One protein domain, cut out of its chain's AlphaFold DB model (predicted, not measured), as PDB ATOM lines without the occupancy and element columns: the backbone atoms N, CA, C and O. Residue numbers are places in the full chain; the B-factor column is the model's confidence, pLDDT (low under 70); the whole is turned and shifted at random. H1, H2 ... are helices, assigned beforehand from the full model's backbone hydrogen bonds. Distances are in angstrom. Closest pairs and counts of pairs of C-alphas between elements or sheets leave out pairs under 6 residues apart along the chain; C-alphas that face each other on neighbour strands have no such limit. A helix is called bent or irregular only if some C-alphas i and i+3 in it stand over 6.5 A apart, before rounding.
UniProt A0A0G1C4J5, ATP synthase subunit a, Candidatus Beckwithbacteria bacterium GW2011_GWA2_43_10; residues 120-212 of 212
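What this domain is: This is residues 120 to 212 of the 212 residues of the protein "ATP synthase subunit a" of Candidatus Beckwithbacteria bacterium GW2011_GWA2_43_10 (UniProt A0A0G1C4J5). A long bent helix, H3, makes the length of this domain, and H1 folds back beside its first arm, H3a, to make a V that is closed at its wide end by the short helix H2 and the link after it. The second arm, H3b, runs on away from this V and sticks out as a long arm from residue 182 onward. The printed part has 93 residues with three named helices, in the order H1, H2, H3, and no named strand; the class is all helix. The whole is extended, with a radius of gyration of the C-alphas of 24.3 A and spans of 84 by 25 by 22 A.

How they stand to each other: By its hydrogen bonds H3, residues 156 to 208, was assigned as one helix, but it is bent: C-alphas 177 and 180 are 6.5 A apart. Its arms are H3a, residues 156 to 177, and H3b, residues 180 to 208, and their lines stand at a shallow tilt of 34 degrees, only just short of steep. H1, residues 120 to 142, touches H3a, and they run opposite ways at a steep tilt of 40 degrees. H1 touches H3a with residues 123 to 131 alone, and H3a touches H1 with residues 172 to 177 alone; their closest C-alphas, those of Ala 127 and Ala 177, are 5.0 A apart. H1 and H3b are close but not clearly touching; their closest C-alphas, those of Thr 123 and Phe 181, are 7.2 A apart. H2, residues 144 to 147, is close to H1 but not clearly touching it, with the C-alphas of Tyr 139 and Tyr 146 closest at 5.9 A. H2 is apart from both H3a and H3b. In H1, H3a and H3b every O i to N i+4 pair is within hydrogen-bond range; H2 is too short for such a pair, and its one O i to N i+3 pair is within range.

Where its parts are: H3a, residues 156 to 177, is 32.5 A from first to last C-alpha and begins at C-alpha 156 (154.964, 182.335, 125.791). H3b, residues 180 to 208, is 40.9 A long and ends at C-alpha 208 (93.441, 214.669, 99.445). H1, residues 120 to 142, is 32.4 A long and begins at C-alpha 120 (135.846, 213.257, 112.532). H2 has four residues, 144 to 147.

The domain as a whole: The two C-alphas farthest apart, those of Ser 154 and His 212, are 84.7 A apart. The printed part has no cut and ends at the chain's last residue, His 212. The link from H1 to H2 is tight, with 1 residue, the link from H2 to H3a is short, with 8 residues, and no link is long. Residues 182 to 212 stand free, of which 182 to 208 belong to H3b; so do residues 140 to 145, of which 140 to 142 belong to H1. The mean pLDDT of the printed part is 79.3, and 13 residues are under 70, among them residues 180 to 182 and 210 to 212.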
ATOM      1  N   LEU A 120     134.957 214.268 111.968       66.88
ATOM      2  CA  LEU A 120     135.846 213.257 112.532       66.88
ATOM      3  C   LEU A 120     136.724 213.820 113.668       66.88
ATOM      4  O   LEU A 120     137.029 213.105 114.615       66.88
ATOM      5  N   ASN A 121     137.085 215.107 113.624       74.81
ATOM      6  CA  ASN A 121     137.959 215.750 114.612       74.81
ATOM      7  C   ASN A 121     137.381 215.738 116.037       74.81
ATOM      8  O   ASN A 121     138.100 215.430 116.988       74.81
ATOM      9  N   VAL A 122     136.090 216.049 116.195       76.69
ATOM     10  CA  VAL A 122     135.424 216.077 117.510       76.69
ATOM     11  C   VAL A 122     135.319 214.659 118.063       76.69
ATOM     12  O   VAL A 122     135.688 214.391 119.208       76.69
ATOM     13  N   THR A 123     134.898 213.731 117.211       76.44
ATOM     14  CA  THR A 123     134.760 212.311 117.528       76.44
ATOM     15  C   THR A 123     136.098 211.669 117.913       76.44
ATOM     16  O   THR A 123     136.188 210.981 118.931       76.44
ATOM     17  N   LEU A 124     137.166 211.940 117.159       75.38
ATOM     18  CA  LEU A 124     138.519 211.482 117.478       75.38
ATOM     19  C   LEU A 124     139.037 212.104 118.774       75.38
ATOM     20  O   LEU A 124     139.629 211.396 119.587       75.38
ATOM     21  N   GLY A 125     138.791 213.397 119.003       81.44
ATOM     22  CA  GLY A 125     139.167 214.070 120.245       81.44
ATOM     23  C   GLY A 125     138.544 213.400 121.472       81.44
ATOM     24  O   GLY A 125     139.249 213.086 122.435       81.44
ATOM     25  N   LEU A 126     137.243 213.100 121.411       80.44
ATOM     26  CA  LEU A 126     136.538 212.370 122.467       80.44
ATOM     27  C   LEU A 126     137.056 210.938 122.630       80.44
ATOM     28  O   LEU A 126     137.241 210.496 123.762       80.44
ATOM     29  N   ALA A 127     137.325 210.223 121.535       80.25
ATOM     30  CA  ALA A 127     137.842 208.857 121.586       80.25
ATOM     31  C   ALA A 127     139.236 208.794 122.228       80.25
ATOM     32  O   ALA A 127     139.476 207.967 123.110       80.25
ATOM     33  N   ILE A 128     140.138 209.706 121.854       82.94
ATOM     34  CA  ILE A 128     141.470 209.827 122.460       82.94
ATOM     35  C   ILE A 128     141.345 210.172 123.945       82.94
ATOM     36  O   ILE A 128     142.002 209.546 124.777       82.94
ATOM     37  N   PHE A 129     140.475 211.119 124.303       85.06
ATOM     38  CA  PHE A 129     140.243 211.490 125.699       85.06
ATOM     39  C   PHE A 129     139.660 210.337 126.532       85.06
ATOM     40  O   PHE A 129     140.092 210.108 127.666       85.06
ATOM     41  N   ALA A 130     138.711 209.582 125.976       80.75
ATOM     42  CA  ALA A 130     138.118 208.413 126.618       80.75
ATOM     43  C   ALA A 130     139.169 207.320 126.845       80.75
ATOM     44  O   ALA A 130     139.284 206.798 127.953       80.75
ATOM     45  N   VAL A 131     139.994 207.025 125.839       81.38
ATOM     46  CA  VAL A 131     141.074 206.034 125.953       81.38
ATOM     47  C   VAL A 131     142.109 206.485 126.968       81.38
ATOM     48  O   VAL A 131     142.463 205.711 127.852       81.38
ATOM     49  N   PHE A 132     142.545 207.741 126.913       86.25
ATOM     50  CA  PHE A 132     143.463 208.293 127.903       86.25
ATOM     51  C   PHE A 132     142.893 208.181 129.321       86.25
ATOM     52  O   PHE A 132     143.588 207.760 130.246       86.25
ATOM     53  N   SER A 133     141.603 208.473 129.493       81.44
ATOM     54  CA  SER A 133     140.914 208.293 130.771       81.44
ATOM     55  C   SER A 133     140.942 206.831 131.223       81.44
ATOM     56  O   SER A 133     141.276 206.569 132.378       81.44
ATOM     57  N   ILE A 134     140.672 205.870 130.331       82.06
ATOM     58  CA  ILE A 134     140.756 204.430 130.631       82.06
ATOM     59  C   ILE A 134     142.162 204.056 131.110       82.06
ATOM     60  O   ILE A 134     142.277 203.402 132.145       82.06
ATOM     61  N   GLN A 135     143.217 204.526 130.438       83.06
ATOM     62  CA  GLN A 135     144.607 204.277 130.841       83.06
ATOM     63  C   GLN A 135     144.899 204.833 132.241       83.06
ATOM     64  O   GLN A 135     145.421 204.135 133.113       83.06
ATOM     65  N   VAL A 136     144.505 206.085 132.495       85.50
ATOM     66  CA  VAL A 136     144.705 206.745 133.793       85.50
ATOM     67  C   VAL A 136     143.947 206.021 134.906       85.50
ATOM     68  O   VAL A 136     144.494 205.823 135.993       85.50
ATOM     69  N   TYR A 137     142.699 205.612 134.674       82.75
ATOM     70  CA  TYR A 137     141.909 204.874 135.663       82.75
ATOM     71  C   TYR A 137     142.381 203.422 135.834       82.75
ATOM     72  O   TYR A 137     142.367 202.917 136.960       82.75
ATOM     73  N   GLY A 138     142.865 202.774 134.774       81.94
ATOM     74  CA  GLY A 138     143.494 201.452 134.818       81.94
ATOM     75  C   GLY A 138     144.751 201.467 135.683       81.94
ATOM     76  O   GLY A 138     144.862 200.695 136.638       81.94
ATOM     77  N   TYR A 139     145.635 202.439 135.459       84.31
ATOM     78  CA  TYR A 139     146.815 202.633 136.298       84.31
ATOM     79  C   TYR A 139     146.449 203.016 137.739       84.31
ATOM     80  O   TYR A 139     146.999 202.452 138.681       84.31
ATOM     81  N   LYS A 140     145.486 203.921 137.958       84.19
ATOM     82  CA  LYS A 140     145.069 204.307 139.322       84.19
ATOM     83  C   LYS A 140     144.419 203.168 140.114       84.19
ATOM     84  O   LYS A 140     144.451 203.217 141.339       84.19
ATOM     85  N   SER A 141     143.790 202.195 139.454       81.44
ATOM     86  CA  SER A 141     143.120 201.073 140.126       81.44
ATOM     87  C   SER A 141     144.046 199.880 140.375       81.44
ATOM     88  O   SER A 141     143.943 199.249 141.423       81.44
ATOM     89  N   LEU A 142     144.962 199.584 139.448       81.62
ATOM     90  CA  LEU A 142     145.810 198.383 139.493       81.62
ATOM     91  C   LEU A 142     147.309 198.681 139.690       81.62
ATOM     92  O   LEU A 142     148.090 197.768 139.974       81.62
ATOM     93  N   GLY A 143     147.739 199.937 139.559       84.69
ATOM     94  CA  GLY A 143     149.134 200.361 139.685       84.69
ATOM     95  C   GLY A 143     150.054 199.624 138.711       84.69
ATOM     96  O   GLY A 143     149.723 199.416 137.546       84.69
ATOM     97  N   LEU A 144     151.201 199.153 139.205       81.88
ATOM     98  CA  LEU A 144     152.172 198.398 138.402       81.88
ATOM     99  C   LEU A 144     151.649 197.037 137.911       81.88
ATOM    100  O   LEU A 144     152.176 196.493 136.942       81.88
ATOM    101  N   LYS A 145     150.593 196.487 138.532       82.31
ATOM    102  CA  LYS A 145     149.955 195.253 138.046       82.31
ATOM    103  C   LYS A 145     149.200 195.477 136.736       82.31
ATOM    104  O   LYS A 145     149.024 194.515 136.000       82.31
ATOM    105  N   TYR A 146     148.816 196.716 136.416       82.06
ATOM    106  CA  TYR A 146     148.222 197.047 135.119       82.06
ATOM    107  C   TYR A 146     149.175 196.707 133.967       82.06
ATOM    108  O   TYR A 146     148.766 196.086 132.995       82.06
ATOM    109  N   PHE A 147     150.472 197.002 134.113       79.94
ATOM    110  CA  PHE A 147     151.463 196.736 133.066       79.94
ATOM    111  C   PHE A 147     151.714 195.246 132.822       79.94
ATOM    112  O   PHE A 147     152.020 194.854 131.697       79.94
ATOM    113  N   LYS A 148     151.504 194.401 133.840       80.81
ATOM    114  CA  LYS A 148     151.550 192.940 133.676       80.81
ATOM    115  C   LYS A 148     150.458 192.415 132.745       80.81
ATOM    116  O   LYS A 148     150.612 191.326 132.222       80.81
ATOM    117  N   LYS A 149     149.386 193.178 132.510       78.81
ATOM    118  CA  LYS A 149     148.344 192.818 131.542       78.81
ATOM    119  C   LYS A 149     148.865 192.814 130.100       78.81
ATOM    120  O   LYS A 149     148.378 192.038 129.291       78.81
ATOM    121  N   PHE A 150     149.845 193.667 129.793       80.25
ATOM    122  CA  PHE A 150     150.415 193.809 128.447       80.25
ATOM    123  C   PHE A 150     151.719 193.034 128.281       80.25
ATOM    124  O   PHE A 150     152.000 192.502 127.215       80.25
ATOM    125  N   PHE A 151     152.514 192.973 129.348       79.88
ATOM    126  CA  PHE A 151     153.851 192.393 129.333       79.88
ATOM    127  C   PHE A 151     153.961 191.274 130.376       79.88
ATOM    128  O   PHE A 151     154.717 191.379 131.345       79.88
ATOM    129  N   ASP A 152     153.173 190.209 130.201       81.25
ATOM    130  CA  ASP A 152     153.295 188.993 131.008       81.25
ATOM    131  C   ASP A 152     154.318 188.031 130.384       81.25
ATOM    132  O   ASP A 152     154.008 187.270 129.471       81.25
ATOM    133  N   PHE A 153     155.552 188.052 130.891       81.88
ATOM    134  CA  PHE A 153     156.632 187.161 130.447       81.88
ATOM    135  C   PHE A 153     156.640 185.799 131.154       81.88
ATOM    136  O   PHE A 153     157.599 185.045 131.014       81.88
ATOM    137  N   SER A 154     155.600 185.473 131.928       81.62
ATOM    138  CA  SER A 154     155.579 184.230 132.707       81.62
ATOM    139  C   SER A 154     155.560 182.984 131.818       81.62
ATOM    140  O   SER A 154     156.151 181.978 132.186       81.62
ATOM    141  N   ASN A 155     154.896 183.048 130.657       87.44
ATOM    142  CA  ASN A 155     154.835 181.974 129.663       87.44
ATOM    143  C   ASN A 155     154.658 182.554 128.244       87.44
ATOM    144  O   ASN A 155     154.012 183.594 128.106       87.44
ATOM    145  N   PRO A 156     155.115 181.864 127.177       86.19
ATOM    146  CA  PRO A 156     154.964 182.335 125.791       86.19
ATOM    147  C   PRO A 156     153.508 182.614 125.384       86.19
ATOM    148  O   PRO A 156     153.238 183.548 124.635       86.19
ATOM    149  N   ILE A 157     152.563 181.830 125.918       87.19
ATOM    150  CA  ILE A 157     151.123 182.008 125.686       87.19
ATOM    151  C   ILE A 157     150.635 183.316 126.318       87.19
ATOM    152  O   ILE A 157     149.990 184.115 125.645       87.19
ATOM    153  N   ASN A 158     150.976 183.575 127.585       86.31
ATOM    154  CA  ASN A 158     150.565 184.797 128.280       86.31
ATOM    155  C   ASN A 158     151.205 186.049 127.672       86.31
ATOM    156  O   ASN A 158     150.560 187.091 127.607       86.31
ATOM    157  N   PHE A 159     152.435 185.932 127.168       87.31
ATOM    158  CA  PHE A 159     153.089 187.011 126.437       87.31
ATOM    159  C   PHE A 159     152.318 187.364 125.156       87.31
ATOM    160  O   PHE A 159     152.057 188.537 124.890       87.31
ATOM    161  N   PHE A 160     151.877 186.355 124.395       87.44
ATOM    162  CA  PHE A 160     151.050 186.571 123.206       87.44
ATOM    163  C   PHE A 160     149.668 187.147 123.554       87.44
ATOM    164  O   PHE A 160     149.198 188.060 122.881       87.44
ATOM    165  N   VAL A 161     149.039 186.677 124.639       88.25
ATOM    166  CA  VAL A 161     147.783 187.251 125.160       88.25
ATOM    167  C   VAL A 161     147.969 188.719 125.558       88.25
ATOM    168  O   VAL A 161     147.129 189.545 125.212       88.25
ATOM    169  N   GLY A 162     149.079 189.073 126.210       87.31
ATOM    170  CA  GLY A 162     149.396 190.462 126.555       87.31
ATOM    171  C   GLY A 162     149.588 191.355 125.327       87.31
ATOM    172  O   GLY A 162     149.090 192.483 125.294       87.31
ATOM    173  N   PHE A 163     150.214 190.829 124.271       86.19
ATOM    174  CA  PHE A 163     150.308 191.518 122.983       86.19
ATOM    175  C   PHE A 163     148.931 191.720 122.328       86.19
ATOM    176  O   PHE A 163     148.629 192.819 121.858       86.19
ATOM    177  N   LEU A 164     148.065 190.701 122.338       86.25
ATOM    178  CA  LEU A 164     146.690 190.827 121.843       86.25
ATOM    179  C   LEU A 164     145.879 191.851 122.644       86.25
ATOM    180  O   LEU A 164     145.101 192.601 122.059       86.25
ATOM    181  N   GLU A 165     146.069 191.923 123.960       87.50
ATOM    182  CA  GLU A 165     145.407 192.913 124.810       87.50
ATOM    183  C   GLU A 165     145.848 194.343 124.462       87.50
ATOM    184  O   GLU A 165     145.010 195.245 124.406       87.50
ATOM    185  N   LEU A 166     147.133 194.547 124.155       85.06
ATOM    186  CA  LEU A 166     147.660 195.832 123.688       85.06
ATOM    187  C   LEU A 166     147.007 196.238 122.361       85.06
ATOM    188  O   LEU A 166     146.474 197.343 122.251       85.06
ATOM    189  N   VAL A 167     146.967 195.336 121.376       85.19
ATOM    190  CA  VAL A 167     146.281 195.581 120.093       85.19
ATOM    191  C   VAL A 167     144.785 195.849 120.308       85.19
ATOM    192  O   VAL A 167     144.225 196.759 119.695       85.19
ATOM    193  N   SER A 168     144.139 195.114 121.216       84.12
ATOM    194  CA  SER A 168     142.732 195.298 121.585       84.12
ATOM    195  C   SER A 168     142.466 196.668 122.214       84.12
ATOM    196  O   SER A 168     141.432 197.278 121.946       84.12
ATOM    197  N   GLU A 169     143.389 197.221 123.003       81.75
ATOM    198  CA  GLU A 169     143.247 198.586 123.519       81.75
ATOM    199  C   GLU A 169     143.329 199.657 122.426       81.75
ATOM    200  O   GLU A 169     142.536 200.601 122.454       81.75
ATOM    201  N   PHE A 170     144.190 199.487 121.420       77.88
ATOM    202  CA  PHE A 170     144.178 200.358 120.240       77.88
ATOM    203  C   PHE A 170     142.890 200.198 119.422       77.88
ATOM    204  O   PHE A 170     142.313 201.189 118.976       77.88
ATOM    205  N   ALA A 171     142.380 198.971 119.283       80.56
ATOM    206  CA  ALA A 171     141.102 198.721 118.622       80.56
ATOM    207  C   ALA A 171     139.929 199.398 119.353       80.56
ATOM    208  O   ALA A 171     139.045 199.952 118.701       80.56
ATOM    209  N   LYS A 172     139.945 199.448 120.694       79.69
ATOM    210  CA  LYS A 172     138.931 200.173 121.483       79.69
ATOM    211  C   LYS A 172     138.898 201.661 121.143       79.69
ATOM    212  O   LYS A 172     137.804 202.209 121.079       79.69
ATOM    213  N   VAL A 173     140.041 202.308 120.882       73.94
ATOM    214  CA  VAL A 173     140.087 203.721 120.436       73.94
ATOM    215  C   VAL A 173     139.245 203.903 119.177       73.94
ATOM    216  O   VAL A 173     138.397 204.791 119.115       73.94
ATOM    217  N   MET A 174     139.450 203.021 118.197       70.81
ATOM    218  CA  MET A 174     138.693 203.031 116.949       70.81
ATOM    219  C   MET A 174     137.212 202.774 117.228       70.81
ATOM    220  O   MET A 174     136.366 203.535 116.773       70.81
ATOM    221  N   SER A 175     136.866 201.779 118.043       78.12
ATOM    222  CA  SER A 175     135.465 201.530 118.402       78.12
ATOM    223  C   SER A 175     134.804 202.732 119.090       78.12
ATOM    224  O   SER A 175     133.676 203.066 118.747       78.12
ATOM    225  N   PHE A 176     135.492 203.425 120.001       71.56
ATOM    226  CA  PHE A 176     134.960 204.622 120.664       71.56
ATOM    227  C   PHE A 176     134.790 205.815 119.719       71.56
ATOM    228  O   PHE A 176     133.908 206.633 119.958       71.56
ATOM    229  N   ALA A 177     135.590 205.912 118.656       67.81
ATOM    230  CA  ALA A 177     135.412 206.928 117.622       67.81
ATOM    231  C   ALA A 177     134.269 206.555 116.660       67.81
ATOM    232  O   ALA A 177     133.340 207.324 116.445       67.81
ATOM    233  N   PHE A 178     134.300 205.351 116.095       66.50
ATOM    234  CA  PHE A 178     133.405 204.975 115.001       66.50
ATOM    235  C   PHE A 178     132.010 204.547 115.462       66.50
ATOM    236  O   PHE A 178     131.050 204.757 114.727       66.50
ATOM    237  N   LEU A 179     131.859 203.965 116.656       72.06
ATOM    238  CA  LEU A 179     130.561 203.450 117.102       72.06
ATOM    239  C   LEU A 179     129.539 204.564 117.380       72.06
ATOM    240  O   LEU A 179     128.415 204.435 116.900       72.06
ATOM    241  N   PRO A 180     129.876 205.664 118.085       67.25
ATOM    242  CA  PRO A 180     128.942 206.773 118.241       67.25
ATOM    243  C   PRO A 180     128.686 207.493 116.916       67.25
ATOM    244  O   PRO A 180     127.546 207.862 116.665       67.25
ATOM    245  N   PHE A 181     129.715 207.635 116.067       66.25
ATOM    246  CA  PHE A 181     129.595 208.227 114.731       66.25
ATOM    247  C   PHE A 181     128.568 207.461 113.891       66.25
ATOM    248  O   PHE A 181     127.506 207.984 113.597       66.25
ATOM    249  N   ILE A 182     128.815 206.179 113.618       69.88
ATOM    250  CA  ILE A 182     127.964 205.362 112.745       69.88
ATOM    251  C   ILE A 182     126.629 205.023 113.421       69.88
ATOM    252  O   ILE A 182     125.571 205.099 112.802       69.88
ATOM    253  N   GLY A 183     126.657 204.629 114.695       70.88
ATOM    254  CA  GLY A 183     125.478 204.133 115.402       70.88
ATOM    255  C   GLY A 183     124.416 205.207 115.618       70.88
ATOM    256  O   GLY A 183     123.244 204.976 115.314       70.88
ATOM    257  N   LEU A 184     124.810 206.385 116.116       67.88
ATOM    258  CA  LEU A 184     123.860 207.480 116.326       67.88
ATOM    259  C   LEU A 184     123.447 208.126 115.007       67.88
ATOM    260  O   LEU A 184     122.283 208.484 114.886       67.88
ATOM    261  N   GLU A 185     124.336 208.228 114.017       70.56
ATOM    262  CA  GLU A 185     123.988 208.770 112.697       70.56
ATOM    263  C   GLU A 185     122.956 207.895 111.975       70.56
ATOM    264  O   GLU A 185     121.959 208.416 111.479       70.56
ATOM    265  N   ILE A 186     123.107 206.564 112.002       72.06
ATOM    266  CA  ILE A 186     122.101 205.642 111.448       72.06
ATOM    267  C   ILE A 186     120.785 205.736 112.228       72.06
ATOM    268  O   ILE A 186     119.714 205.787 111.621       72.06
ATOM    269  N   PHE A 187     120.839 205.765 113.564       73.62
ATOM    270  CA  PHE A 187     119.638 205.861 114.399       73.62
ATOM    271  C   PHE A 187     118.872 207.167 114.150       73.62
ATOM    272  O   PHE A 187     117.661 207.158 113.933       73.62
ATOM    273  N   VAL A 188     119.583 208.291 114.130       68.06
ATOM    274  CA  VAL A 188     119.033 209.611 113.822       68.06
ATOM    275  C   VAL A 188     118.476 209.651 112.402       68.06
ATOM    276  O   VAL A 188     117.336 210.079 112.216       68.06
ATOM    277  N   GLY A 189     119.229 209.163 111.414       68.81
ATOM    278  CA  GLY A 189     118.795 209.107 110.018       68.81
ATOM    279  C   GLY A 189     117.521 208.281 109.839       68.81
ATOM    280  O   GLY A 189     116.620 208.678 109.100       68.81
ATOM    281  N   PHE A 190     117.390 207.180 110.582       77.62
ATOM    282  CA  PHE A 190     116.172 206.374 110.613       77.62
ATOM    283  C   PHE A 190     114.970 207.147 111.181       77.62
ATOM    284  O   PHE A 190     113.914 207.185 110.545       77.62
ATOM    285  N   ILE A 191     115.123 207.800 112.341       79.25
ATOM    286  CA  ILE A 191     114.053 208.615 112.941       79.25
ATOM    287  C   ILE A 191     113.647 209.756 112.001       79.25
ATOM    288  O   ILE A 191     112.457 209.991 111.798       79.25
ATOM    289  N   GLN A 192     114.614 210.429 111.376       65.62
ATOM    290  CA  GLN A 192     114.357 211.507 110.424       65.62
ATOM    291  C   GLN A 192     113.586 211.015 109.194       65.62
ATOM    292  O   GLN A 192     112.607 211.650 108.799       65.62
ATOM    293  N   ALA A 193     113.980 209.879 108.612       71.25
ATOM    294  CA  ALA A 193     113.278 209.287 107.475       71.25
ATOM    295  C   ALA A 193     111.824 208.935 107.830       71.25
ATOM    296  O   ALA A 193     110.910 209.219 107.054       71.25
ATOM    297  N   LEU A 194     111.594 208.382 109.024       82.69
ATOM    298  CA  LEU A 194     110.257 208.045 109.515       82.69
ATOM    299  C   LEU A 194     109.393 209.292 109.725       82.69
ATOM    300  O   LEU A 194     108.236 209.320 109.296       82.69
ATOM    301  N   VAL A 195     109.942 210.336 110.350       78.38
ATOM    302  CA  VAL A 195     109.236 211.609 110.555       78.38
ATOM    303  C   VAL A 195     108.907 212.255 109.212       78.38
ATOM    304  O   VAL A 195     107.769 212.664 109.006       78.38
ATOM    305  N   PHE A 196     109.854 212.291 108.272       76.25
ATOM    306  CA  PHE A 196     109.629 212.847 106.939       76.25
ATOM    307  C   PHE A 196     108.550 212.077 106.168       76.25
ATOM    308  O   PHE A 196     107.653 212.692 105.592       76.25
ATOM    309  N   ALA A 197     108.585 210.742 106.197       84.31
ATOM    310  CA  ALA A 197     107.563 209.905 105.572       84.31
ATOM    311  C   ALA A 197     106.180 210.146 106.196       84.31
ATOM    312  O   ALA A 197     105.193 210.309 105.479       84.31
ATOM    313  N   THR A 198     106.119 210.237 107.526       84.75
ATOM    314  CA  THR A 198     104.872 210.487 108.260       84.75
ATOM    315  C   THR A 198     104.317 211.880 107.963       84.75
ATOM    316  O   THR A 198     103.137 212.007 107.658       84.75
ATOM    317  N   LEU A 199     105.148 212.926 107.984       78.75
ATOM    318  CA  LEU A 199     104.735 214.294 107.648       78.75
ATOM    319  C   LEU A 199     104.281 214.411 106.192       78.75
ATOM    320  O   LEU A 199     103.263 215.038 105.916       78.75
ATOM    321  N   THR A 200     104.995 213.768 105.267       84.94
ATOM    322  CA  THR A 200     104.595 213.711 103.856       84.94
ATOM    323  C   THR A 200     103.225 213.053 103.712       84.94
ATOM    324  O   THR A 200     102.355 213.594 103.036       84.94
ATOM    325  N   LEU A 201     102.992 211.931 104.401       89.88
ATOM    326  CA  LEU A 201     101.693 211.258 104.416       89.88
ATOM    327  C   LEU A 201     100.594 212.146 105.015       89.88
ATOM    328  O   LEU A 201      99.499 212.196 104.465       89.88
ATOM    329  N   VAL A 202     100.881 212.868 106.103       91.25
ATOM    330  CA  VAL A 202      99.946 213.825 106.715       91.25
ATOM    331  C   VAL A 202      99.596 214.945 105.734       91.25
ATOM    332  O   VAL A 202      98.419 215.251 105.572       91.25
ATOM    333  N   PHE A 203     100.569 215.519 105.024       88.94
ATOM    334  CA  PHE A 203     100.296 216.557 104.028       88.94
ATOM    335  C   PHE A 203      99.539 216.032 102.811       88.94
ATOM    336  O   PHE A 203      98.628 216.707 102.338       88.94
ATOM    337  N   ILE A 204      99.852 214.824 102.335       92.31
ATOM    338  CA  ILE A 204      99.061 214.159 101.295       92.31
ATOM    339  C   ILE A 204      97.630 213.955 101.790       92.31
ATOM    340  O   ILE A 204      96.695 214.256 101.057       92.31
ATOM    341  N   ASN A 205      97.441 213.491 103.027       90.62
ATOM    342  CA  ASN A 205      96.119 213.294 103.612       90.62
ATOM    343  C   ASN A 205      95.342 214.618 103.659       90.62
ATOM    344  O   ASN A 205      94.254 214.683 103.098       90.62
ATOM    345  N   ILE A 206      95.936 215.694 104.187       90.81
ATOM    346  CA  ILE A 206      95.326 217.037 104.220       90.81
ATOM    347  C   ILE A 206      95.000 217.546 102.805       90.81
ATOM    348  O   ILE A 206      93.966 218.169 102.598       90.81
ATOM    349  N   ALA A 207      95.855 217.280 101.818       88.12
ATOM    350  CA  ALA A 207      95.631 217.710 100.439       88.12
ATOM    351  C   ALA A 207      94.570 216.873  99.697       88.12
ATOM    352  O   ALA A 207      93.976 217.355  98.735       88.12
ATOM    353  N   THR A 208      94.353 215.621 100.110       88.88
ATOM    354  CA  THR A 208      93.441 214.669  99.445       88.88
ATOM    355  C   THR A 208      92.097 214.518 100.148       88.88
ATOM    356  O   THR A 208      91.116 214.154  99.502       88.88
ATOM    357  N   THR A 209      92.013 214.834 101.439       80.25
ATOM    358  CA  THR A 209      90.743 214.998 102.144       80.25
ATOM    359  C   THR A 209      90.314 216.456 102.043       80.25
ATOM    360  O   THR A 209      90.809 217.336 102.738       80.25
ATOM    361  N   SER A 210      89.382 216.728 101.131       54.06
ATOM    362  CA  SER A 210      88.679 218.006 101.083       54.06
ATOM    363  C   SER A 210      87.973 218.238 102.418       54.06
ATOM    364  O   SER A 210      87.154 217.405 102.812       54.06
ATOM    365  N   HIS A 211      88.270 219.352 103.094       55.62
ATOM    366  CA  HIS A 211      87.477 219.835 104.223       55.62
ATOM    367  C   HIS A 211      86.003 219.954 103.796       55.62
ATOM    368  O   HIS A 211      85.622 220.902 103.109       55.62
ATOM    369  N   HIS A 212      85.204 218.975 104.210       44.44
ATOM    370  CA  HIS A 212      83.773 219.104 104.436       44.44
ATOM    371  C   HIS A 212      83.536 219.073 105.941       44.44
ATOM    372  O   HIS A 212      84.201 218.254 106.618       44.44
TER     373      HIS A 212